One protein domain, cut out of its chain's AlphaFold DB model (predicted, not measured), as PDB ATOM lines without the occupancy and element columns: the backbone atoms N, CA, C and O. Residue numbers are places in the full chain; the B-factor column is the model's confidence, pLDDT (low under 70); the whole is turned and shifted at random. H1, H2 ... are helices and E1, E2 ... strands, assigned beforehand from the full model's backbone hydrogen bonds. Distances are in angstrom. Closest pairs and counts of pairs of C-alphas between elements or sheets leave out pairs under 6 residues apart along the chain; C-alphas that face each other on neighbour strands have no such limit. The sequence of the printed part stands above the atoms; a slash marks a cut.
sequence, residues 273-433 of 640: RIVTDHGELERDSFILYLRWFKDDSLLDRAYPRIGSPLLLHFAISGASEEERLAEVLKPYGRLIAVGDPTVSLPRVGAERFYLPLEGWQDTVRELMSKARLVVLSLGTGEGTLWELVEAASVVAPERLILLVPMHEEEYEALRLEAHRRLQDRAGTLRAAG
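What this domain is: This is residues 273 to 433 of the 640 residues of an uncharacterized protein of Streptomyces sp. WMMB 714 (UniProt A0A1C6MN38). A parallel sheet of five strands forms the core of three layers, with H4 and H5 covering one face and H3 the other. The long helix H6 packs on H5 and not on the sheet; at the opposite end of the longest axis the short helix H2 reaches out on a loop. The printed part has 161 residues, with six named helices and five named strands in the order E1 H1 H2 H3 E2 E3 H4 E4 H5 E5 H6; the sheet's order is E3 E2 E1 E4 E5, and the class is mixed. The whole is compact, with a radius of gyration of the C-alphas of 17.1 A, and elongated, spanning 63 by 41 by 31 A.

How they stand to each other: E1, residues 286 to 291, is an inner strand, parallel to E2, residues 334 to 338, with N 287 and O 334 at 2.8 A, and to E4, residues 373 to 377, with N 375 and O 288 at 2.8 A. E3, residues 351 to 353, is an edge strand parallel to E2, with N 351 and O 335 at 2.9 A. E5, residues 400 to 403, is the other edge strand, parallel to E4, with N 401 and O 374 at 2.9 A. These N and O pairs are within hydrogen-bond range. H1, residues 296 to 299, and H2, residues 310 to 313, are not on the sheet. H3, residues 321 to 329, is on it at a height of 9.9 A, with the C-alphas of Ala 326 and Leu 335 in E2 closest at 5.9 A. H4, residues 360 to 370, and H5, residues 382 to 394, are on the opposite face from H3, at heights of 10.1 A and 9.7 A. E4, H5 and E5 make a strand-helix-strand unit, two parallel neighbour strands with a helix between, with a right-handed crossover. H5 touches H6, residues 408 to 431, at a steep tilt of 51 degrees, the same way; the closest C-alphas, Val 389 and Leu 422, are 5.8 A apart. In H3, H4, H5 and H6 every O i to N i+4 pair is within hydrogen-bond range; H1 and H2 are too short for one.

Where its parts are: E1 begins at C-alpha 286, (-18.636, 9.145, -16.097), and is 16.2 A long. H4 is 15.3 A long and H5 18.3 A. H6 is 34.5 A long and ends at C-alpha 431, (-42.926, -10.080, -5.742).

The domain as a whole: The C-alphas farthest apart, Leu 310 and Ala 431, are 63.0 A apart. The printed part has no cut; the link from E2 to E3 is long. Residues 294 to 319 have pLDDT under 70.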
ATOM      1  N   ARG A 273      -9.630   6.164 -26.601       90.56
ATOM      2  CA  ARG A 273      -9.305   5.458 -25.356       90.56
ATOM      3  C   ARG A 273     -10.220   4.246 -25.197       90.56
ATOM      4  O   ARG A 273     -11.442   4.375 -25.264       90.56
ATOM      5  N   ILE A 274      -9.600   3.094 -24.975       89.69
ATOM      6  CA  ILE A 274     -10.251   1.904 -24.441       89.69
ATOM      7  C   ILE A 274      -9.997   1.917 -22.935       89.69
ATOM      8  O   ILE A 274      -8.859   2.089 -22.502       89.69
ATOM      9  N   VAL A 275     -11.065   1.795 -22.159       88.81
ATOM     10  CA  VAL A 275     -11.025   1.498 -20.731       88.81
ATOM     11  C   VAL A 275     -10.987  -0.020 -20.615       88.81
ATOM     12  O   VAL A 275     -11.878  -0.700 -21.122       88.81
ATOM     13  N   THR A 276      -9.927  -0.547 -20.009       82.56
ATOM     14  CA  THR A 276      -9.718  -1.994 -19.842       82.56
ATOM     15  C   THR A 276     -10.162  -2.498 -18.477       82.56
ATOM     16  O   THR A 276     -10.500  -3.668 -18.351       82.56
ATOM     17  N   ASP A 277     -10.170  -1.628 -17.465       80.12
ATOM     18  CA  ASP A 277     -10.552  -1.975 -16.100       80.12
ATOM     19  C   ASP A 277     -11.824  -1.232 -15.671       80.12
ATOM     20  O   ASP A 277     -11.904  -0.004 -15.737       80.12
ATOM     21  N   HIS A 278     -12.807  -1.992 -15.185       74.31
ATOM     22  CA  HIS A 278     -14.002  -1.482 -14.515       74.31
ATOM     23  C   HIS A 278     -13.683  -0.604 -13.287       74.31
ATOM     24  O   HIS A 278     -14.477   0.273 -12.947       74.31
ATOM     25  N   GLY A 279     -12.518  -0.788 -12.655       75.06
ATOM     26  CA  GLY A 279     -12.028   0.034 -11.548       75.06
ATOM     27  C   GLY A 279     -11.783   1.500 -11.923       75.06
ATOM     28  O   GLY A 279     -11.973   2.377 -11.086       75.06
ATOM     29  N   GLU A 280     -11.471   1.807 -13.192       78.94
ATOM     30  CA  GLU A 280     -11.363   3.196 -13.676       78.94
ATOM     31  C   GLU A 280     -12.717   3.934 -13.734       78.94
ATOM     32  O   GLU A 280     -12.759   5.141 -14.004       78.94
ATOM     33  N   LEU A 281     -13.827   3.209 -13.560       84.44
ATOM     34  CA  LEU A 281     -15.197   3.700 -13.693       84.44
ATOM     35  C   LEU A 281     -15.802   3.969 -12.313       84.44
ATOM     36  O   LEU A 281     -16.835   3.416 -11.927       84.44
ATOM     37  N   GLU A 282     -15.123   4.843 -11.567       82.25
ATOM     38  CA  GLU A 282     -15.574   5.330 -10.265       82.25
ATOM     39  C   GLU A 282     -16.989   5.920 -10.345       82.25
ATOM     40  O   GLU A 282     -17.389   6.527 -11.349       82.25
ATOM     41  N   ARG A 283     -17.746   5.761  -9.258       78.88
ATOM     42  CA  ARG A 283     -19.127   6.234  -9.144       78.88
ATOM     43  C   ARG A 283     -19.227   7.737  -9.430       78.88
ATOM     44  O   ARG A 283     -18.404   8.521  -8.970       78.88
ATOM     45  N   ASP A 284     -20.239   8.122 -10.204       76.12
ATOM     46  CA  ASP A 284     -20.549   9.499 -10.607       76.12
ATOM     47  C   ASP A 284     -19.441  10.230 -11.411       76.12
ATOM     48  O   ASP A 284     -19.572  11.418 -11.715       76.12
ATOM     49  N   SER A 285     -18.382   9.530 -11.849       83.25
ATOM     50  CA  SER A 285     -17.268  10.114 -12.626       83.25
ATOM     51  C   SER A 285     -17.505  10.177 -14.147       83.25
ATOM     52  O   SER A 285     -16.854  10.950 -14.862       83.25
ATOM     53  N   PHE A 286     -18.439   9.371 -14.663       93.62
ATOM     54  CA  PHE A 286     -18.636   9.145 -16.097       93.62
ATOM     55  C   PHE A 286     -20.107   9.174 -16.522       93.62
ATOM     56  O   PHE A 286     -21.028   9.093 -15.709       93.62
ATOM     57  N   ILE A 287     -20.311   9.295 -17.832       95.69
ATOM     58  CA  ILE A 287     -21.605   9.240 -18.505       95.69
ATOM     59  C   ILE A 287     -21.618   7.973 -19.353       95.69
ATOM     60  O   ILE A 287     -20.781   7.825 -20.248       95.69
ATOM     61  N   LEU A 288     -22.556   7.072 -19.078       96.25
ATOM     62  CA  LEU A 288     -22.722   5.834 -19.833       96.25
ATOM     63  C   LEU A 288     -23.526   6.113 -21.106       96.25
ATOM     64  O   LEU A 288     -24.581   6.739 -21.047       96.25
ATOM     65  N   TYR A 289     -23.043   5.632 -22.247       95.44
ATOM     66  CA  TYR A 289     -23.751   5.653 -23.521       95.44
ATOM     67  C   TYR A 289     -24.036   4.221 -23.977       95.44
ATOM     68  O   TYR A 289     -23.126   3.474 -24.331       95.44
ATOM     69  N   LEU A 290     -25.308   3.845 -23.963       93.50
ATOM     70  CA  LEU A 290     -25.806   2.570 -24.471       93.50
ATOM     71  C   LEU A 290     -26.456   2.806 -25.834       93.50
ATOM     72  O   LEU A 290     -27.100   3.839 -26.052       93.50
ATOM     73  N   ARG A 291     -26.251   1.891 -26.780       88.75
ATOM     74  CA  ARG A 291     -26.771   2.038 -28.141       88.75
ATOM     75  C   ARG A 291     -26.923   0.700 -28.839       88.75
ATOM     76  O   ARG A 291     -26.125  -0.213 -28.645       88.75
ATOM     77  N   TRP A 292     -27.864   0.651 -29.768       83.56
ATOM     78  CA  TRP A 292     -28.031  -0.498 -30.638       83.56
ATOM     79  C   TRP A 292     -26.947  -0.563 -31.728       83.56
ATOM     80  O   TRP A 292     -26.870   0.310 -32.593       83.56
ATOM     81  N   PHE A 293     -26.136  -1.626 -31.737       79.25
ATOM     82  CA  PHE A 293     -25.036  -1.810 -32.703       79.25
ATOM     83  C   PHE A 293     -25.475  -1.986 -34.171       79.25
ATOM     84  O   PHE A 293     -24.637  -1.966 -35.068       79.25
ATOM     85  N   LYS A 294     -26.771  -2.162 -34.458       69.31
ATOM     86  CA  LYS A 294     -27.251  -2.430 -35.825       69.31
ATOM     87  C   LYS A 294     -27.417  -1.166 -36.681       69.31
ATOM     88  O   LYS A 294     -27.095  -1.200 -37.866       69.31
ATOM     89  N   ASP A 295     -27.844  -0.055 -36.077       57.53
ATOM     90  CA  ASP A 295     -28.020   1.253 -36.747       57.53
ATOM     91  C   ASP A 295     -26.761   2.130 -36.720       57.53
ATOM     92  O   ASP A 295     -26.757   3.302 -37.108       57.53
ATOM     93  N   ASP A 296     -25.642   1.546 -36.306       60.22
ATOM     94  CA  ASP A 296     -24.367   2.231 -36.163       60.22
ATOM     95  C   ASP A 296     -23.913   2.861 -37.507       60.22
ATOM     96  O   ASP A 296     -23.230   3.887 -37.523       60.22
ATOM     97  N   SER A 297     -24.330   2.341 -38.667       53.34
ATOM     98  CA  SER A 297     -24.053   2.954 -39.983       53.34
ATOM     99  C   SER A 297     -24.642   4.368 -40.156       53.34
ATOM    100  O   SER A 297     -24.066   5.186 -40.876       53.34
ATOM    101  N   LEU A 298     -25.745   4.695 -39.471       50.34
ATOM    102  CA  LEU A 298     -26.365   6.023 -39.503       50.34
ATOM    103  C   LEU A 298     -25.578   7.030 -38.653       50.34
ATOM    104  O   LEU A 298     -25.322   8.147 -39.106       50.34
ATOM    105  N   LEU A 299     -25.125   6.617 -37.464       52.06
ATOM    106  CA  LEU A 299     -24.382   7.463 -36.515       52.06
ATOM    107  C   LEU A 299     -22.956   7.803 -36.987       52.06
ATOM    108  O   LEU A 299     -22.421   8.859 -36.637       52.06
ATOM    109  N   ASP A 300     -22.353   6.939 -37.815       51.97
ATOM    110  CA  ASP A 300     -21.028   7.145 -38.430       51.97
ATOM    111  C   ASP A 300     -21.052   8.211 -39.558       51.97
ATOM    112  O   ASP A 300     -20.001   8.567 -40.104       51.97
ATOM    113  N   ARG A 301     -22.229   8.770 -39.904       53.66
ATOM    114  CA  ARG A 301     -22.385   9.827 -40.922       53.66
ATOM    115  C   ARG A 301     -21.732  11.141 -40.492       53.66
ATOM    116  O   ARG A 301     -22.318  12.035 -39.883       53.66
ATOM    117  N   ALA A 302     -20.486  11.281 -40.904       51.12
ATOM    118  CA  ALA A 302     -19.668  12.465 -40.733       51.12
ATOM    119  C   ALA A 302     -20.066  13.604 -41.700       51.12
ATOM    120  O   ALA A 302     -19.531  13.722 -42.805       51.12
ATOM    121  N   TYR A 303     -20.983  14.479 -41.274       50.41
ATOM    122  CA  TYR A 303     -21.417  15.650 -42.054       50.41
ATOM    123  C   TYR A 303     -20.361  16.775 -42.058       50.41
ATOM    124  O   TYR A 303     -19.891  17.142 -40.977       50.41
ATOM    125  N   PRO A 304     -20.012  17.372 -43.218       44.94
ATOM    126  CA  PRO A 304     -19.013  18.441 -43.296       44.94
ATOM    127  C   PRO A 304     -19.413  19.665 -42.456       44.94
ATOM    128  O   PRO A 304     -20.556  20.123 -42.511       44.94
ATOM    129  N   ARG A 305     -18.462  20.221 -41.687       46.44
ATOM    130  CA  ARG A 305     -18.666  21.448 -40.896       46.44
ATOM    131  C   ARG A 305     -18.632  22.682 -41.807       46.44
ATOM    132  O   ARG A 305     -17.584  23.311 -41.975       46.44
ATOM    133  N   ILE A 306     -19.784  23.020 -42.385       36.62
ATOM    134  CA  ILE A 306     -20.006  24.275 -43.120       36.62
ATOM    135  C   ILE A 306     -19.791  25.455 -42.150       36.62
ATOM    136  O   ILE A 306     -20.401  25.476 -41.083       36.62
ATOM    137  N   GLY A 307     -18.919  26.408 -42.503       36.28
ATOM    138  CA  GLY A 307     -18.661  27.639 -41.728       36.28
ATOM    139  C   GLY A 307     -17.284  27.757 -41.051       36.28
ATOM    140  O   GLY A 307     -16.959  28.810 -40.513       36.28
ATOM    141  N   SER A 308     -16.439  26.722 -41.094       39.22
ATOM    142  CA  SER A 308     -15.020  26.859 -40.710       39.22
ATOM    143  C   SER A 308     -14.209  27.491 -41.853       39.22
ATOM    144  O   SER A 308     -14.474  27.168 -43.013       39.22
ATOM    145  N   PRO A 309     -13.216  28.368 -41.585       39.72
ATOM    146  CA  PRO A 309     -12.334  28.862 -42.636       39.72
ATOM    147  C   PRO A 309     -11.523  27.702 -43.211       39.72
ATOM    148  O   PRO A 309     -11.173  26.774 -42.478       39.72
ATOM    149  N   LEU A 310     -11.188  27.801 -44.502       42.03
ATOM    150  CA  LEU A 310     -10.502  26.776 -45.301       42.03
ATOM    151  C   LEU A 310      -9.477  25.962 -44.488       42.03
ATOM    152  O   LEU A 310      -9.680  24.771 -44.281       42.03
ATOM    153  N   LEU A 311      -8.456  26.603 -43.912       37.19
ATOM    154  CA  LEU A 311      -7.385  25.905 -43.182       37.19
ATOM    155  C   LEU A 311      -7.846  25.064 -41.969       37.19
ATOM    156  O   LEU A 311      -7.237  24.030 -41.702       37.19
ATOM    157  N   LEU A 312      -8.914  25.444 -41.251       39.56
ATOM    158  CA  LEU A 312      -9.464  24.618 -40.159       39.56
ATOM    159  C   LEU A 312     -10.469  23.566 -40.649       39.56
ATOM    160  O   LEU A 312     -10.643  22.542 -39.984       39.56
ATOM    161  N   HIS A 313     -11.099  23.786 -41.806       44.03
ATOM    162  CA  HIS A 313     -11.995  22.814 -42.437       44.03
ATOM    163  C   HIS A 313     -11.274  21.487 -42.737       44.03
ATOM    164  O   HIS A 313     -11.874  20.417 -42.646       44.03
ATOM    165  N   PHE A 314      -9.968  21.554 -43.022       40.38
ATOM    166  CA  PHE A 314      -9.125  20.398 -43.356       40.38
ATOM    167  C   PHE A 314      -8.724  19.556 -42.136       40.38
ATOM    168  O   PHE A 314      -8.524  18.352 -42.260       40.38
ATOM    169  N   ALA A 315      -8.625  20.170 -40.951       35.72
ATOM    170  CA  ALA A 315      -8.251  19.482 -39.712       35.72
ATOM    171  C   ALA A 315      -9.461  18.887 -38.970       35.72
ATOM    172  O   ALA A 315      -9.340  17.881 -38.269       35.72
ATOM    173  N   ILE A 316     -10.640  19.503 -39.111       45.34
ATOM    174  CA  ILE A 316     -11.855  19.103 -38.396       45.34
ATOM    175  C   ILE A 316     -12.782  18.364 -39.359       45.34
ATOM    176  O   ILE A 316     -13.787  18.902 -39.833       45.34
ATOM    177  N   SER A 317     -12.440  17.096 -39.617       43.62
ATOM    178  CA  SER A 317     -13.318  16.151 -40.313       43.62
ATOM    179  C   SER A 317     -14.734  16.242 -39.749       43.62
ATOM    180  O   SER A 317     -14.890  16.273 -38.526       43.62
ATOM    181  N   GLY A 318     -15.748  16.246 -40.621       54.97
ATOM    182  CA  GLY A 318     -17.154  16.286 -40.214       54.97
ATOM    183  C   GLY A 318     -17.432  15.356 -39.033       54.97
ATOM    184  O   GLY A 318     -17.124  14.172 -39.118       54.97
ATOM    185  N   ALA A 319     -17.939  15.899 -37.927       63.38
ATOM    186  CA  ALA A 319     -18.101  15.123 -36.703       63.38
ATOM    187  C   ALA A 319     -19.219  14.086 -36.883       63.38
ATOM    188  O   ALA A 319     -20.287  14.423 -37.421       63.38
ATOM    189  N   SER A 320     -18.984  12.854 -36.425       76.81
ATOM    190  CA  SER A 320     -20.049  11.858 -36.260       76.81
ATOM    191  C   SER A 320     -21.091  12.357 -35.248       76.81
ATOM    192  O   SER A 320     -20.863  13.326 -34.511       76.81
ATOM    193  N   GLU A 321     -22.267  11.736 -35.207       76.12
ATOM    194  CA  GLU A 321     -23.283  12.129 -34.220       76.12
ATOM    195  C   GLU A 321     -22.831  11.784 -32.795       76.12
ATOM    196  O   GLU A 321     -23.025  12.580 -31.875       76.12
ATOM    197  N   GLU A 322     -22.079  10.691 -32.646       84.38
ATOM    198  CA  GLU A 322     -21.416  10.314 -31.400       84.38
ATOM    199  C   GLU A 322     -20.324  11.319 -30.978       84.38
ATOM    200  O   GLU A 322     -20.245  11.691 -29.810       84.38
ATOM    201  N   GLU A 323     -19.510  11.828 -31.910       85.75
ATOM    202  CA  GLU A 323     -18.535  12.890 -31.619       85.75
ATOM    203  C   GLU A 323     -19.212  14.190 -31.173       85.75
ATOM    204  O   GLU A 323     -18.712  14.857 -30.267       85.75
ATOM    205  N   ARG A 324     -20.356  14.555 -31.773       84.25
ATOM    206  CA  ARG A 324     -21.141  15.717 -31.321       84.25
ATOM    207  C   ARG A 324     -21.716  15.492 -29.927       84.25
ATOM    208  O   ARG A 324     -21.659  16.408 -29.110       84.25
ATOM    209  N   LEU A 325     -22.247  14.300 -29.653       87.06
ATOM    210  CA  LEU A 325     -22.771  13.925 -28.341       87.06
ATOM    211  C   LEU A 325     -21.666  14.004 -27.276       87.06
ATOM    212  O   LEU A 325     -21.844  14.680 -26.263       87.06
ATOM    213  N   ALA A 326     -20.489  13.442 -27.558       90.06
ATOM    214  CA  ALA A 326     -19.302  13.572 -26.716       90.06
ATOM    215  C   ALA A 326     -18.887  15.045 -26.516       90.06
ATOM    216  O   ALA A 326     -18.632  15.455 -25.387       90.06
ATOM    217  N   GLU A 327     -18.875  15.879 -27.565       87.44
ATOM    218  CA  GLU A 327     -18.538  17.313 -27.460       87.44
ATOM    219  C   GLU A 327     -19.557  18.107 -26.612       87.44
ATOM    220  O   GLU A 327     -19.185  19.073 -25.938       87.44
ATOM    221  N   VAL A 328     -20.842  17.725 -26.622       87.31
ATOM    222  CA  VAL A 328     -21.894  18.350 -25.795       87.31
ATOM    223  C   VAL A 328     -21.826  17.884 -24.337       87.31
ATOM    224  O   VAL A 328     -22.028  18.704 -23.439       87.31
ATOM    225  N   LEU A 329     -21.523  16.605 -24.100       90.50
ATOM    226  CA  LEU A 329     -21.519  15.983 -22.771       90.50
ATOM    227  C   LEU A 329     -20.186  16.124 -22.017       90.50
ATOM    228  O   LEU A 329     -20.187  16.080 -20.789       90.50
ATOM    229  N   LYS A 330     -19.074  16.400 -22.713       90.19
ATOM    230  CA  LYS A 330     -17.732  16.612 -22.134       90.19
ATOM    231  C   LYS A 330     -17.667  17.524 -20.889       90.19
ATOM    232  O   LYS A 330     -16.860  17.222 -20.014       90.19
ATOM    233  N   PRO A 331     -18.449  18.619 -20.752       89.25
ATOM    234  CA  PRO A 331     -18.441  19.445 -19.535       89.25
ATOM    235  C   PRO A 331     -19.025  18.763 -18.286       89.25
ATOM    236  O   PRO A 331     -18.884  19.299 -17.193       89.25
ATOM    237  N   TYR A 332     -19.712  17.630 -18.449       88.06
ATOM    238  CA  TYR A 332     -20.451  16.937 -17.393       88.06
ATOM    239  C   TYR A 332     -19.828  15.585 -17.002       88.06
ATOM    240  O   TYR A 332     -20.109  15.084 -15.914       88.06
ATOM    241  N   GLY A 333     -18.969  15.011 -17.848       89.12
ATOM    242  CA  GLY A 333     -18.223  13.785 -17.561       89.12
ATOM    243  C   GLY A 333     -17.528  13.208 -18.798       89.12
ATOM    244  O   GLY A 333     -17.712  13.693 -19.919       89.12
ATOM    245  N   ARG A 334     -16.735  12.150 -18.598       91.88
ATOM    246  CA  ARG A 334     -16.235  11.303 -19.698       91.88
ATOM    247  C   ARG A 334     -17.415  10.530 -20.286       91.88
ATOM    248  O   ARG A 334     -18.137   9.886 -19.531       91.88
ATOM    249  N   LEU A 335     -17.616  10.594 -21.603       94.75
ATOM    250  CA  LEU A 335     -18.611   9.761 -22.283       94.75
ATOM    251  C   LEU A 335     -17.988   8.397 -22.579       94.75
ATOM    252  O   LEU A 335     -16.954   8.335 -23.245       94.75
ATOM    253  N   ILE A 336     -18.614   7.330 -22.095       94.88
ATOM    254  CA  ILE A 336     -18.111   5.958 -22.185       94.88
ATOM    255  C   ILE A 336     -19.229   5.090 -22.736       94.88
ATOM    256  O   ILE A 336     -20.327   5.100 -22.190       94.88
ATOM    257  N   ALA A 337     -18.966   4.355 -23.811       93.62
ATOM    258  CA  ALA A 337     -19.945   3.450 -24.396       93.62
ATOM    259  C   ALA A 337     -19.446   2.011 -24.397       93.62
ATOM    260  O   ALA A 337     -18.248   1.765 -24.580       93.62
ATOM    261  N   VAL A 338     -20.387   1.074 -24.291       90.56
ATOM    262  CA  VAL A 338     -20.106  -0.337 -24.558       90.56
ATOM    263  C   VAL A 338     -19.690  -0.470 -26.027       90.56
ATOM    264  O   VAL A 338     -20.342   0.065 -26.927       90.56
ATOM    265  N   GLY A 339     -18.539  -1.093 -26.271       86.69
ATOM    266  CA  GLY A 339     -18.010  -1.329 -27.610       86.69
ATOM    267  C   GLY A 339     -18.511  -2.648 -28.193       86.69
ATOM    268  O   GLY A 339     -18.535  -3.653 -27.493       86.69
ATOM    269  N   ASP A 340     -18.842  -2.651 -29.484       84.00
ATOM    270  CA  ASP A 340     -19.081  -3.880 -30.247       84.00
ATOM    271  C   ASP A 340     -17.754  -4.659 -30.396       84.00
ATOM    272  O   ASP A 340     -16.839  -4.156 -31.066       84.00
ATOM    273  N   PRO A 341     -17.610  -5.852 -29.781       80.25
ATOM    274  CA  PRO A 341     -16.363  -6.615 -29.795       80.25
ATOM    275  C   PRO A 341     -16.018  -7.179 -31.180       80.25
ATOM    276  O   PRO A 341     -14.869  -7.541 -31.411       80.25
ATOM    277  N   THR A 342     -16.968  -7.222 -32.123       79.56
ATOM    278  CA  THR A 342     -16.724  -7.714 -33.492       79.56
ATOM    279  C   THR A 342     -15.939  -6.711 -34.351       79.56
ATOM    280  O   THR A 342     -15.407  -7.059 -35.410       79.56
ATOM    281  N   VAL A 343     -15.830  -5.448 -33.914       79.88
ATOM    282  CA  VAL A 343     -15.245  -4.363 -34.710       79.88
ATOM    283  C   VAL A 343     -13.779  -4.118 -34.343       79.88
ATOM    284  O   VAL A 343     -13.459  -3.479 -33.343       79.88
ATOM    285  N   SER A 344     -12.878  -4.512 -35.250       80.56
ATOM    286  CA  SER A 344     -11.408  -4.390 -35.124       80.56
ATOM    287  C   SER A 344     -10.838  -3.004 -34.761       80.56
ATOM    288  O   SER A 344      -9.688  -2.919 -34.326       80.56
ATOM    289  N   LEU A 345     -11.588  -1.911 -34.961       86.06
ATOM    290  CA  LEU A 345     -11.191  -0.561 -34.549       86.06
ATOM    291  C   LEU A 345     -12.378   0.237 -33.990       86.06
ATOM    292  O   LEU A 345     -13.358   0.449 -34.713       86.06
ATOM    293  N   PRO A 346     -12.269   0.782 -32.766       88.31
ATOM    294  CA  PRO A 346     -13.350   1.526 -32.139       88.31
ATOM    295  C   PRO A 346     -13.645   2.838 -32.867       88.31
ATOM    296  O   PRO A 346     -12.760   3.497 -33.419       88.31
ATOM    297  N   ARG A 347     -14.908   3.259 -32.838       85.81
ATOM    298  CA  ARG A 347     -15.338   4.534 -33.426       85.81
ATOM    299  C   ARG A 347     -14.882   5.727 -32.596       85.81
ATOM    300  O   ARG A 347     -14.719   5.614 -31.383       85.81
ATOM    301  N   VAL A 348     -14.747   6.879 -33.245       87.38
ATOM    302  CA  VAL A 348     -14.425   8.154 -32.590       87.38
ATOM    303  C   VAL A 348     -15.692   8.744 -31.968       87.38
ATOM    304  O   VAL A 348     -16.743   8.727 -32.605       87.38
ATOM    305  N   GLY A 349     -15.594   9.261 -30.743       88.12
ATOM    306  CA  GLY A 349     -16.727   9.807 -29.997       88.12
ATOM    307  C   GLY A 349     -16.549   9.582 -28.501       88.12
ATOM    308  O   GLY A 349     -15.741  10.269 -27.874       88.12
ATOM    309  N   ALA A 350     -17.277   8.612 -27.954       91.50
ATOM    310  CA  ALA A 350     -17.077   8.107 -26.604       91.50
ATOM    311  C   ALA A 350     -15.797   7.255 -26.491       91.50
ATOM    312  O   ALA A 350     -15.314   6.673 -27.468       91.50
ATOM    313  N   GLU A 351     -15.280   7.154 -25.269       93.12
ATOM    314  CA  GLU A 351     -14.335   6.105 -24.883       93.12
ATOM    315  C   GLU A 351     -15.045   4.738 -24.931       93.12
ATOM    316  O   GLU A 351     -16.272   4.669 -24.804       93.12
ATOM    317  N   ARG A 352     -14.303   3.643 -25.135       92.19
ATOM    318  CA  ARG A 352     -14.891   2.290 -25.172       92.19
ATOM    319  C   ARG A 352     -14.633   1.520 -23.903       92.19
ATOM    320  O   ARG A 352     -13.503   1.489 -23.435       92.19
ATOM    321  N   PHE A 353     -15.658   0.820 -23.447       91.31
ATOM    322  CA  PHE A 353     -15.538  -0.286 -22.515       91.31
ATOM    323  C   PHE A 353     -16.025  -1.545 -23.238       91.31
ATOM    324  O   PHE A 353     -17.107  -1.530 -23.824       91.31
ATOM    325  N   TYR A 354     -15.215  -2.600 -23.283       89.75
ATOM    326  CA  TYR A 354     -15.590  -3.857 -23.934       89.75
ATOM    327  C   TYR A 354     -16.003  -4.868 -22.871       89.75
ATOM    328  O   TYR A 354     -15.310  -5.031 -21.871       89.75
ATOM    329  N   LEU A 355     -17.141  -5.521 -23.092       86.62
ATOM    330  CA  LEU A 355     -17.702  -6.513 -22.183       86.62
ATOM    331  C   LEU A 355     -17.442  -7.935 -22.702       86.62
ATOM    332  O   LEU A 355     -17.327  -8.118 -23.917       86.62
ATOM    333  N   PRO A 356     -17.367  -8.941 -21.810       81.38
ATOM    334  CA  PRO A 356     -17.413 -10.344 -22.215       81.38
ATOM    335  C   PRO A 356     -18.726 -10.668 -22.948       81.38
ATOM    336  O   PRO A 356     -19.737  -9.997 -22.758       81.38
ATOM    337  N   LEU A 357     -18.722 -11.711 -23.784       76.75
ATOM    338  CA  LEU A 357     -19.918 -12.165 -24.518       76.75
ATOM    339  C   LEU A 357     -21.010 -12.724 -23.588       76.75
ATOM    340  O   LEU A 357     -22.197 -12.609 -23.888       76.75
ATOM    341  N   GLU A 358     -20.612 -13.285 -22.448       78.81
ATOM    342  CA  GLU A 358     -21.485 -13.831 -21.407       78.81
ATOM    343  C   GLU A 358     -21.441 -12.943 -20.155       78.81
ATOM    344  O   GLU A 358     -20.443 -12.273 -19.898       78.81
ATOM    345  N   GLY A 359     -22.526 -12.897 -19.373       81.56
ATOM    346  CA  GLY A 359     -22.590 -12.121 -18.121       81.56
ATOM    347  C   GLY A 359     -22.589 -10.590 -18.270       81.56
ATOM    348  O   GLY A 359     -22.728  -9.880 -17.275       81.56
ATOM    349  N   TRP A 360     -22.501 -10.054 -19.496       88.31
ATOM    350  CA  TRP A 360     -22.447  -8.609 -19.772       88.31
ATOM    351  C   TRP A 360     -23.596  -7.805 -19.149       88.31
ATOM    352  O   TRP A 360     -23.413  -6.635 -18.815       88.31
ATOM    353  N   GLN A 361     -24.767  -8.422 -18.986       91.56
ATOM    354  CA  GLN A 361     -25.970  -7.795 -18.442       91.56
ATOM    355  C   GLN A 361     -25.772  -7.277 -17.014       91.56
ATOM    356  O   GLN A 361     -26.146  -6.140 -16.718       91.56
ATOM    357  N   ASP A 362     -25.131  -8.056 -16.142       90.94
ATOM    358  CA  ASP A 362     -24.896  -7.635 -14.759       90.94
ATOM    359  C   ASP A 362     -23.855  -6.511 -14.692       90.94
ATOM    360  O   ASP A 362     -24.044  -5.540 -13.958       90.94
ATOM    361  N   THR A 363     -22.825  -6.552 -15.547       91.06
ATOM    362  CA  THR A 363     -21.867  -5.444 -15.678       91.06
ATOM    363  C   THR A 363     -22.534  -4.177 -16.222       91.06
ATOM    364  O   THR A 363     -22.281  -3.089 -15.713       91.06
ATOM    365  N   VAL A 364     -23.428  -4.274 -17.214       93.00
ATOM    366  CA  VAL A 364     -24.197  -3.114 -17.704       93.00
ATOM    367  C   VAL A 364     -25.086  -2.540 -16.600       93.00
ATOM    368  O   VAL A 364     -25.107  -1.321 -16.430       93.00
ATOM    369  N   ARG A 365     -25.762  -3.385 -15.808       94.06
ATOM    370  CA  ARG A 365     -26.569  -2.944 -14.658       94.06
ATOM    371  C   ARG A 365     -25.712  -2.221 -13.613       94.06
ATOM    372  O   ARG A 365     -26.097  -1.157 -13.125       94.06
ATOM    373  N   GLU A 366     -24.525  -2.744 -13.309       92.31
ATOM    374  CA  GLU A 366     -23.573  -2.092 -12.406       92.31
ATOM    375  C   GLU A 366     -23.135  -0.720 -12.950       92.31
ATOM    376  O   GLU A 366     -23.195   0.282 -12.228       92.31
ATOM    377  N   LEU A 367     -22.778  -0.639 -14.237       93.69
ATOM    378  CA  LEU A 367     -22.400   0.612 -14.901       93.69
ATOM    379  C   LEU A 367     -23.541   1.634 -14.909       93.69
ATOM    380  O   LEU A 367     -23.289   2.807 -14.639       93.69
ATOM    381  N   MET A 368     -24.786   1.217 -15.163       95.56
ATOM    382  CA  MET A 368     -25.971   2.080 -15.055       95.56
ATOM    383  C   MET A 368     -26.111   2.666 -13.643       95.56
ATOM    384  O   MET A 368     -26.388   3.857 -13.497       95.56
ATOM    385  N   SER A 369     -25.884   1.856 -12.603       92.62
ATOM    386  CA  SER A 369     -25.985   2.304 -11.207       92.62
ATOM    387  C   SER A 369     -24.895   3.323 -10.831       92.62
ATOM    388  O   SER A 369     -25.181   4.310 -10.148       92.62
ATOM    389  N   LYS A 370     -23.662   3.113 -11.323       92.88
ATOM    390  CA  LYS A 370     -22.484   3.964 -11.081       92.88
ATOM    391  C   LYS A 370     -22.443   5.223 -11.947       92.88
ATOM    392  O   LYS A 370     -21.776   6.182 -11.562       92.88
ATOM    393  N   ALA A 371     -23.096   5.230 -13.107       94.62
ATOM    394  CA  ALA A 371     -23.036   6.342 -14.046       94.62
ATOM    395  C   ALA A 371     -23.713   7.608 -13.496       94.62
ATOM    396  O   ALA A 371     -24.838   7.586 -12.989       94.62
ATOM    397  N   ARG A 372     -23.057   8.751 -13.706       93.06
ATOM    398  CA  ARG A 372     -23.585  10.075 -13.348       93.06
ATOM    399  C   ARG A 372     -24.826  10.444 -14.174       93.06
ATOM    400  O   ARG A 372     -25.676  11.215 -13.739       93.06
ATOM    401  N   LEU A 373     -24.886   9.915 -15.394       95.25
ATOM    402  CA  LEU A 373     -25.951  10.062 -16.383       95.25
ATOM    403  C   LEU A 373     -25.872   8.855 -17.327       95.25
ATOM    404  O   LEU A 373     -24.775   8.470 -17.738       95.25
ATOM    405  N   VAL A 374     -27.017   8.294 -17.697       96.31
ATOM    406  CA  VAL A 374     -27.143   7.258 -18.724       96.31
ATOM    407  C   VAL A 374     -27.825   7.866 -19.943       96.31
ATOM    408  O   VAL A 374     -28.882   8.489 -19.843       96.31
ATOM    409  N   VAL A 375     -27.211   7.696 -21.108       95.19
ATOM    410  CA  VAL A 375     -27.768   8.065 -22.407       95.19
ATOM    411  C   VAL A 375     -28.015   6.772 -23.173       95.19
ATOM    412  O   VAL A 375     -27.070   6.043 -23.454       95.19
ATOM    413  N   LEU A 376     -29.267   6.478 -23.509       94.25
ATOM    414  CA  LEU A 376     -29.658   5.276 -24.243       94.25
ATOM    415  C   LEU A 376     -30.171   5.671 -25.629       94.25
ATOM    416  O   LEU A 376     -31.158   6.395 -25.749       94.25
ATOM    417  N   SER A 377     -29.504   5.202 -26.680       91.31
ATOM    418  CA  SER A 377     -30.000   5.314 -28.052       91.31
ATOM    419  C   SER A 377     -30.934   4.151 -28.348       91.31
ATOM    420  O   SER A 377     -30.475   3.017 -28.475       91.31
ATOM    421  N   LEU A 378     -32.229   4.444 -28.463       89.75
ATOM    422  CA  LEU A 378     -33.246   3.438 -28.742       89.75
ATOM    423  C   LEU A 378     -33.028   2.795 -30.118       89.75
ATOM    424  O   LEU A 378     -32.578   3.439 -31.064       89.75
ATOM    425  N   GLY A 379     -33.402   1.525 -30.211       87.50
ATOM    426  CA  GLY A 379     -33.371   0.685 -31.402       87.50
ATOM    427  C   GLY A 379     -34.357  -0.466 -31.216       87.50
ATOM    428  O   GLY A 379     -34.742  -0.768 -30.088       87.50
ATOM    429  N   THR A 380     -34.781  -1.117 -32.297       84.00
ATOM    430  CA  THR A 380     -35.849  -2.140 -32.260       84.00
ATOM    431  C   THR A 380     -35.358  -3.541 -31.863       84.00
ATOM    432  O   THR A 380     -36.068  -4.529 -32.033       84.00
ATOM    433  N   GLY A 381     -34.132  -3.654 -31.341       86.94
ATOM    434  CA  GLY A 381     -33.544  -4.916 -30.896       86.94
ATOM    435  C   GLY A 381     -33.913  -5.300 -29.460       86.94
ATOM    436  O   GLY A 381     -33.956  -4.454 -28.570       86.94
ATOM    437  N   GLU A 382     -34.058  -6.606 -29.224       90.00
ATOM    438  CA  GLU A 382     -34.307  -7.213 -27.904       90.00
ATOM    439  C   GLU A 382     -33.354  -6.723 -26.804       90.00
ATOM    440  O   GLU A 382     -33.795  -6.378 -25.709       90.00
ATOM    441  N   GLY A 383     -32.055  -6.623 -27.112       89.25
ATOM    442  CA  GLY A 383     -31.055  -6.100 -26.179       89.25
ATOM    443  C   GLY A 383     -31.354  -4.666 -25.736       89.25
ATOM    444  O   GLY A 383     -31.270  -4.372 -24.552       89.25
ATOM    445  N   THR A 384     -31.798  -3.798 -26.647       90.94
ATOM    446  CA  THR A 384     -32.112  -2.395 -26.337       90.94
ATOM    447  C   THR A 384     -33.438  -2.237 -25.589       90.94
ATOM    448  O   THR A 384     -33.565  -1.339 -24.756       90.94
ATOM    449  N   LEU A 385     -34.404  -3.138 -25.801       93.69
ATOM    450  CA  LEU A 385     -35.592  -3.238 -24.943       93.69
ATOM    451  C   LEU A 385     -35.224  -3.670 -23.515       93.69
ATOM    452  O   LEU A 385     -35.755  -3.107 -22.560       93.69
ATOM    453  N   TRP A 386     -34.298  -4.620 -23.355       94.88
ATOM    454  CA  TRP A 386     -33.764  -4.996 -22.043       94.88
ATOM    455  C   TRP A 386     -32.996  -3.835 -21.383       94.88
ATOM    456  O   TRP A 386     -33.291  -3.491 -20.240       94.88
ATOM    457  N   GLU A 387     -32.096  -3.162 -22.114       95.19
ATOM    458  CA  GLU A 387     -31.339  -1.995 -21.622       95.19
ATOM    459  C   GLU A 387     -32.273  -0.877 -21.143       95.19
ATOM    460  O   GLU A 387     -32.025  -0.260 -20.110       95.19
ATOM    461  N   LEU A 388     -33.365  -0.624 -21.873       95.75
ATOM    462  CA  LEU A 388     -34.382   0.361 -21.512       95.75
ATOM    463  C   LEU A 388     -35.109  -0.001 -20.210       95.75
ATOM    464  O   LEU A 388     -35.293   0.867 -19.358       95.75
ATOM    465  N   VAL A 389     -35.530  -1.260 -20.061       95.88
ATOM    466  CA  VAL A 389     -36.269  -1.738 -18.880       95.88
ATOM    467  C   VAL A 389     -35.384  -1.714 -17.634       95.88
ATOM    468  O   VAL A 389     -35.809  -1.222 -16.589       95.88
ATOM    469  N   GLU A 390     -34.137  -2.174 -17.743       95.69
ATOM    470  CA  GLU A 390     -33.181  -2.122 -16.635       95.69
ATOM    471  C   GLU A 390     -32.813  -0.678 -16.284       95.69
ATOM    472  O   GLU A 390     -32.921  -0.305 -15.115       95.69
ATOM    473  N   ALA A 391     -32.501   0.172 -17.273       95.75
ATOM    474  CA  ALA A 391     -32.210   1.586 -17.032       95.75
ATOM    475  C   ALA A 391     -33.375   2.299 -16.333       95.75
ATOM    476  O   ALA A 391     -33.149   3.032 -15.377       95.75
ATOM    477  N   ALA A 392     -34.618   2.058 -16.758       94.94
ATOM    478  CA  ALA A 392     -35.803   2.651 -16.139       94.94
ATOM    479  C   ALA A 392     -36.043   2.192 -14.687       94.94
ATOM    480  O   ALA A 392     -36.684   2.918 -13.925       94.94
ATOM    481  N   SER A 393     -35.557   1.003 -14.308       93.19
ATOM    482  CA  SER A 393     -35.700   0.457 -12.947       93.19
ATOM    483  C   SER A 393     -34.535   0.797 -12.007       93.19
ATOM    484  O   SER A 393     -34.759   0.995 -10.819       93.19
ATOM    485  N   VAL A 394     -33.305   0.924 -12.523       93.06
ATOM    486  CA  VAL A 394     -32.081   1.130 -11.714       93.06
ATOM    487  C   VAL A 394     -31.582   2.585 -11.737       93.06
ATOM    488  O   VAL A 394     -30.892   3.031 -10.817       93.06
ATOM    489  N   VAL A 395     -31.919   3.360 -12.773       93.56
ATOM    490  CA  VAL A 395     -31.473   4.752 -12.943       93.56
ATOM    491  C   VAL A 395     -32.614   5.705 -12.594       93.56
ATOM    492  O   VAL A 395     -33.733   5.566 -13.077       93.56
ATOM    493  N   ALA A 396     -32.316   6.723 -11.781       90.12
ATOM    494  CA  ALA A 396     -33.277   7.789 -11.491       90.12
ATOM    495  C   ALA A 396     -33.691   8.500 -12.801       90.12
ATOM    496  O   ALA A 396     -32.796   8.811 -13.597       90.12
ATOM    497  N   PRO A 397     -34.983   8.802 -13.044       89.12
ATOM    498  CA  PRO A 397     -35.452   9.359 -14.318       89.12
ATOM    499  C   PRO A 397     -34.726  10.637 -14.769       89.12
ATOM    500  O   PRO A 397     -34.529  10.858 -15.961       89.12
ATOM    501  N   GLU A 398     -34.266  11.468 -13.832       89.12
ATOM    502  CA  GLU A 398     -33.514  12.701 -14.095       89.12
ATOM    503  C   GLU A 398     -32.105  12.433 -14.647       89.12
ATOM    504  O   GLU A 398     -31.523  13.306 -15.296       89.12
ATOM    505  N   ARG A 399     -31.562  11.233 -14.401       91.81
ATOM    506  CA  ARG A 399     -30.263  10.742 -14.882       91.81
ATOM    507  C   ARG A 399     -30.379   9.858 -16.130       91.81
ATOM    508  O   ARG A 399     -29.365   9.296 -16.538       91.81
ATOM    509  N   LEU A 400     -31.553   9.741 -16.759       93.75
ATOM    510  CA  LEU A 400     -31.756   8.946 -17.975       93.75
ATOM    511  C   LEU A 400     -32.171   9.829 -19.165       93.75
ATOM    512  O   LEU A 400     -33.188  10.518 -19.132       93.75
ATOM    513  N   ILE A 401     -31.392   9.792 -20.249       92.69
ATOM    514  CA  ILE A 401     -31.706  10.456 -21.521       92.69
ATOM    515  C   ILE A 401     -31.936   9.396 -22.592       92.69
ATOM    516  O   ILE A 401     -31.031   8.629 -22.912       92.69
ATOM    517  N   LEU A 402     -33.124   9.400 -23.195       91.56
ATOM    518  CA  LEU A 402     -33.447   8.550 -24.339       91.56
ATOM    519  C   LEU A 402     -33.241   9.336 -25.640       91.56
ATOM    520  O   LEU A 402     -33.836  10.399 -25.830       91.56
ATOM    521  N   LEU A 403     -32.403   8.819 -26.538       88.38
ATOM    522  CA  LEU A 403     -32.288   9.294 -27.915       88.38
ATOM    523  C   LEU A 403     -33.172   8.412 -28.800       88.38
ATOM    524  O   LEU A 403     -33.123   7.188 -28.693       88.38
ATOM    525  N   VAL A 404     -33.967   9.030 -29.675       87.12
ATOM    526  CA  VAL A 404     -34.950   8.342 -30.527       87.12
ATOM    527  C   VAL A 404     -34.552   8.517 -32.001       87.12
ATOM    528  O   VAL A 404     -35.008   9.463 -32.640       87.12
ATOM    529  N   PRO A 405     -33.662   7.667 -32.550       81.56
ATOM    530  CA  PRO A 405     -33.168   7.770 -33.929       81.56
ATOM    531  C   PRO A 405     -34.077   7.072 -34.962       81.56
ATOM    532  O   PRO A 405     -33.612   6.713 -36.040       81.56
ATOM    533  N   MET A 406     -35.350   6.856 -34.630       79.88
ATOM    534  CA  MET A 406     -36.308   6.029 -35.378       79.88
ATOM    535  C   MET A 406     -37.569   6.817 -35.737       79.88
ATOM    536  O   MET A 406     -37.840   7.867 -35.145       79.88
ATOM    537  N   HIS A 407     -38.333   6.321 -36.707       81.44
ATOM    538  CA  HIS A 407     -39.571   6.968 -37.138       81.44
ATOM    539  C   HIS A 407     -40.753   6.660 -36.202       81.44
ATOM    540  O   HIS A 407     -40.674   5.795 -35.334       81.44
ATOM    541  N   GLU A 408     -41.858   7.393 -36.373       86.06
ATOM    542  CA  GLU A 408     -43.046   7.334 -35.506       86.06
ATOM    543  C   GLU A 408     -43.615   5.914 -35.367       86.06
ATOM    544  O   GLU A 408     -43.838   5.454 -34.251       86.06
ATOM    545  N   GLU A 409     -43.761   5.185 -36.477       87.81
ATOM    546  CA  GLU A 409     -44.267   3.803 -36.497       87.81
ATOM    547  C   GLU A 409     -43.374   2.838 -35.691       87.81
ATOM    548  O   GLU A 409     -43.865   2.033 -34.897       87.81
ATOM    549  N   GLU A 410     -42.052   2.950 -35.852       87.81
ATOM    550  CA  GLU A 410     -41.057   2.126 -35.153       87.81
ATOM    551  C   GLU A 410     -41.011   2.455 -33.656       87.81
ATOM    552  O   GLU A 410     -40.933   1.553 -32.817       87.81
ATOM    553  N   TYR A 411     -41.108   3.745 -33.315       90.38
ATOM    554  CA  TYR A 411     -41.164   4.194 -31.930       90.38
ATOM    555  C   TYR A 411     -42.441   3.744 -31.234       90.38
ATOM    556  O   TYR A 411     -42.364   3.277 -30.105       90.38
ATOM    557  N   GLU A 412     -43.608   3.857 -31.868       92.94
ATOM    558  CA  GLU A 412     -44.873   3.441 -31.259       92.94
ATOM    559  C   GLU A 412     -44.922   1.922 -31.036       92.94
ATOM    560  O   GLU A 412     -45.355   1.476 -29.970       92.94
ATOM    561  N   ALA A 413     -44.377   1.123 -31.961       92.56
ATOM    562  CA  ALA A 413     -44.188  -0.314 -31.754       92.56
ATOM    563  C   ALA A 413     -43.265  -0.609 -30.553       92.56
ATOM    564  O   ALA A 413     -43.627  -1.388 -29.666       92.56
ATOM    565  N   LEU A 414     -42.109   0.063 -30.472       93.25
ATOM    566  CA  LEU A 414     -41.193  -0.039 -29.331       93.25
ATOM    567  C   LEU A 414     -41.856   0.423 -28.026       93.25
ATOM    568  O   LEU A 414     -41.651  -0.198 -26.987       93.25
ATOM    569  N   ARG A 415     -42.661   1.489 -28.062       94.19
ATOM    570  CA  ARG A 415     -43.331   2.090 -26.901       94.19
ATOM    571  C   ARG A 415     -44.338   1.134 -26.274       94.19
ATOM    572  O   ARG A 415     -44.378   1.021 -25.048       94.19
ATOM    573  N   LEU A 416     -45.126   0.445 -27.099       94.50
ATOM    574  CA  LEU A 416     -46.093  -0.562 -26.656       94.50
ATOM    575  C   LEU A 416     -45.391  -1.764 -26.005       94.50
ATOM    576  O   LEU A 416     -45.754  -2.162 -24.897       94.50
ATOM    577  N   GLU A 417     -44.350  -2.296 -26.647       95.56
ATOM    578  CA  GLU A 417     -43.607  -3.451 -26.127       95.56
ATOM    579  C   GLU A 417     -42.785  -3.103 -24.873       95.56
ATOM    580  O   GLU A 417     -42.774  -3.860 -23.901       95.56
ATOM    581  N   ALA A 418     -42.160  -1.923 -24.837       95.44
ATOM    582  CA  ALA A 418     -41.488  -1.412 -23.648       95.44
ATOM    583  C   ALA A 418     -42.469  -1.253 -22.480       95.44
ATOM    584  O   ALA A 418     -42.154  -1.667 -21.369       95.44
ATOM    585  N   HIS A 419     -43.674  -0.716 -22.716       95.25
ATOM    586  CA  HIS A 419     -44.691  -0.610 -21.668       95.25
ATOM    587  C   HIS A 419     -45.050  -1.982 -21.087       95.25
ATOM    588  O   HIS A 419     -45.071  -2.129 -19.866       95.25
ATOM    589  N   ARG A 420     -45.254  -2.995 -21.940       95.88
ATOM    590  CA  ARG A 420     -45.521  -4.376 -21.514       95.88
ATOM    591  C   ARG A 420     -44.403  -4.910 -20.606       95.88
ATOM    592  O   ARG A 420     -44.673  -5.296 -19.473       95.88
ATOM    593  N   ARG A 421     -43.142  -4.835 -21.050       96.50
ATOM    594  CA  ARG A 421     -41.987  -5.330 -20.272       96.50
ATOM    595  C   ARG A 421     -41.737  -4.557 -18.977       96.50
ATOM    596  O   ARG A 421     -41.301  -5.147 -17.995       96.50
ATOM    597  N   LEU A 422     -42.020  -3.254 -18.951       95.69
ATOM    598  CA  LEU A 422     -41.932  -2.446 -17.732       95.69
ATOM    599  C   LEU A 422     -42.988  -2.880 -16.695       95.69
ATOM    600  O   LEU A 422     -42.676  -2.915 -15.508       95.69
ATOM    601  N   GLN A 423     -44.197  -3.277 -17.116       95.56
ATOM    602  CA  GLN A 423     -45.190  -3.867 -16.202       95.56
ATOM    603  C   GLN A 423     -44.761  -5.254 -15.704       95.56
ATOM    604  O   GLN A 423     -44.841  -5.509 -14.502       95.56
ATOM    605  N   ASP A 424     -44.241  -6.116 -16.585       95.94
ATOM    606  CA  ASP A 424     -43.709  -7.437 -16.205       95.94
ATOM    607  C   ASP A 424     -42.575  -7.294 -15.159       95.94
ATOM    608  O   ASP A 424     -42.549  -7.981 -14.128       95.94
ATOM    609  N   ARG A 425     -41.668  -6.324 -15.367       94.94
ATOM    610  CA  ARG A 425     -40.596  -5.971 -14.422       94.94
ATOM    611  C   ARG A 425     -41.152  -5.459 -13.094       94.94
ATOM    612  O   ARG A 425     -40.676  -5.896 -12.051       94.94
ATOM    613  N   ALA A 426     -42.176  -4.607 -13.109       94.56
ATOM    614  CA  ALA A 426     -42.818  -4.113 -11.890       94.56
ATOM    615  C   ALA A 426     -43.507  -5.231 -11.091       94.56
ATOM    616  O   ALA A 426     -43.403  -5.257  -9.867       94.56
ATOM    617  N   GLY A 427     -44.160  -6.186 -11.760       94.81
ATOM    618  CA  GLY A 427     -44.700  -7.384 -11.109       94.81
ATOM    619  C   GLY A 427     -43.608  -8.221 -10.434       94.81
ATOM    620  O   GLY A 427     -43.771  -8.641  -9.290       94.81
ATOM    621  N   THR A 428     -42.467  -8.386 -11.109       94.06
ATOM    622  CA  THR A 428     -41.296  -9.099 -10.568       94.06
ATOM    623  C   THR A 428     -40.717  -8.404  -9.331       94.06
ATOM    624  O   THR A 428     -40.460  -9.059  -8.325       94.06
ATOM    625  N   LEU A 429     -40.546  -7.077  -9.375       93.12
ATOM    626  CA  LEU A 429     -40.007  -6.292  -8.257       93.12
ATOM    627  C   LEU A 429     -40.960  -6.287  -7.048       93.12
ATOM    628  O   LEU A 429     -40.524  -6.532  -5.926       93.12
ATOM    629  N   ARG A 430     -42.276  -6.160  -7.269       94.31
ATOM    630  CA  ARG A 430     -43.280  -6.281  -6.192       94.31
ATOM    631  C   ARG A 430     -43.278  -7.657  -5.531       94.31
ATOM    632  O   ARG A 430     -43.435  -7.738  -4.317       94.31
ATOM    633  N   ALA A 431     -43.068  -8.731  -6.296       94.12
ATOM    634  CA  ALA A 431     -42.926 -10.080  -5.742       94.12
ATOM    635  C   ALA A 431     -41.658 -10.239  -4.876       94.12
ATOM    636  O   ALA A 431     -41.650 -11.059  -3.961       94.12
ATOM    637  N   ALA A 432     -40.619  -9.432  -5.122       93.81
ATOM    638  CA  ALA A 432     -39.426  -9.322  -4.279       93.81
ATOM    639  C   ALA A 432     -39.583  -8.338  -3.094       93.81
ATOM    640  O   ALA A 432     -38.667  -8.207  -2.285       93.81
ATOM    641  N   GLY A 433     -40.736  -7.668  -2.961       94.12
ATOM    642  CA  GLY A 433     -41.017  -6.691  -1.902       94.12
ATOM    643  C   GLY A 433     -40.645  -5.240  -2.233       94.12
ATOM    644  O   GLY A 433     -40.740  -4.383  -1.357       94.12
TER     645      GLY A 433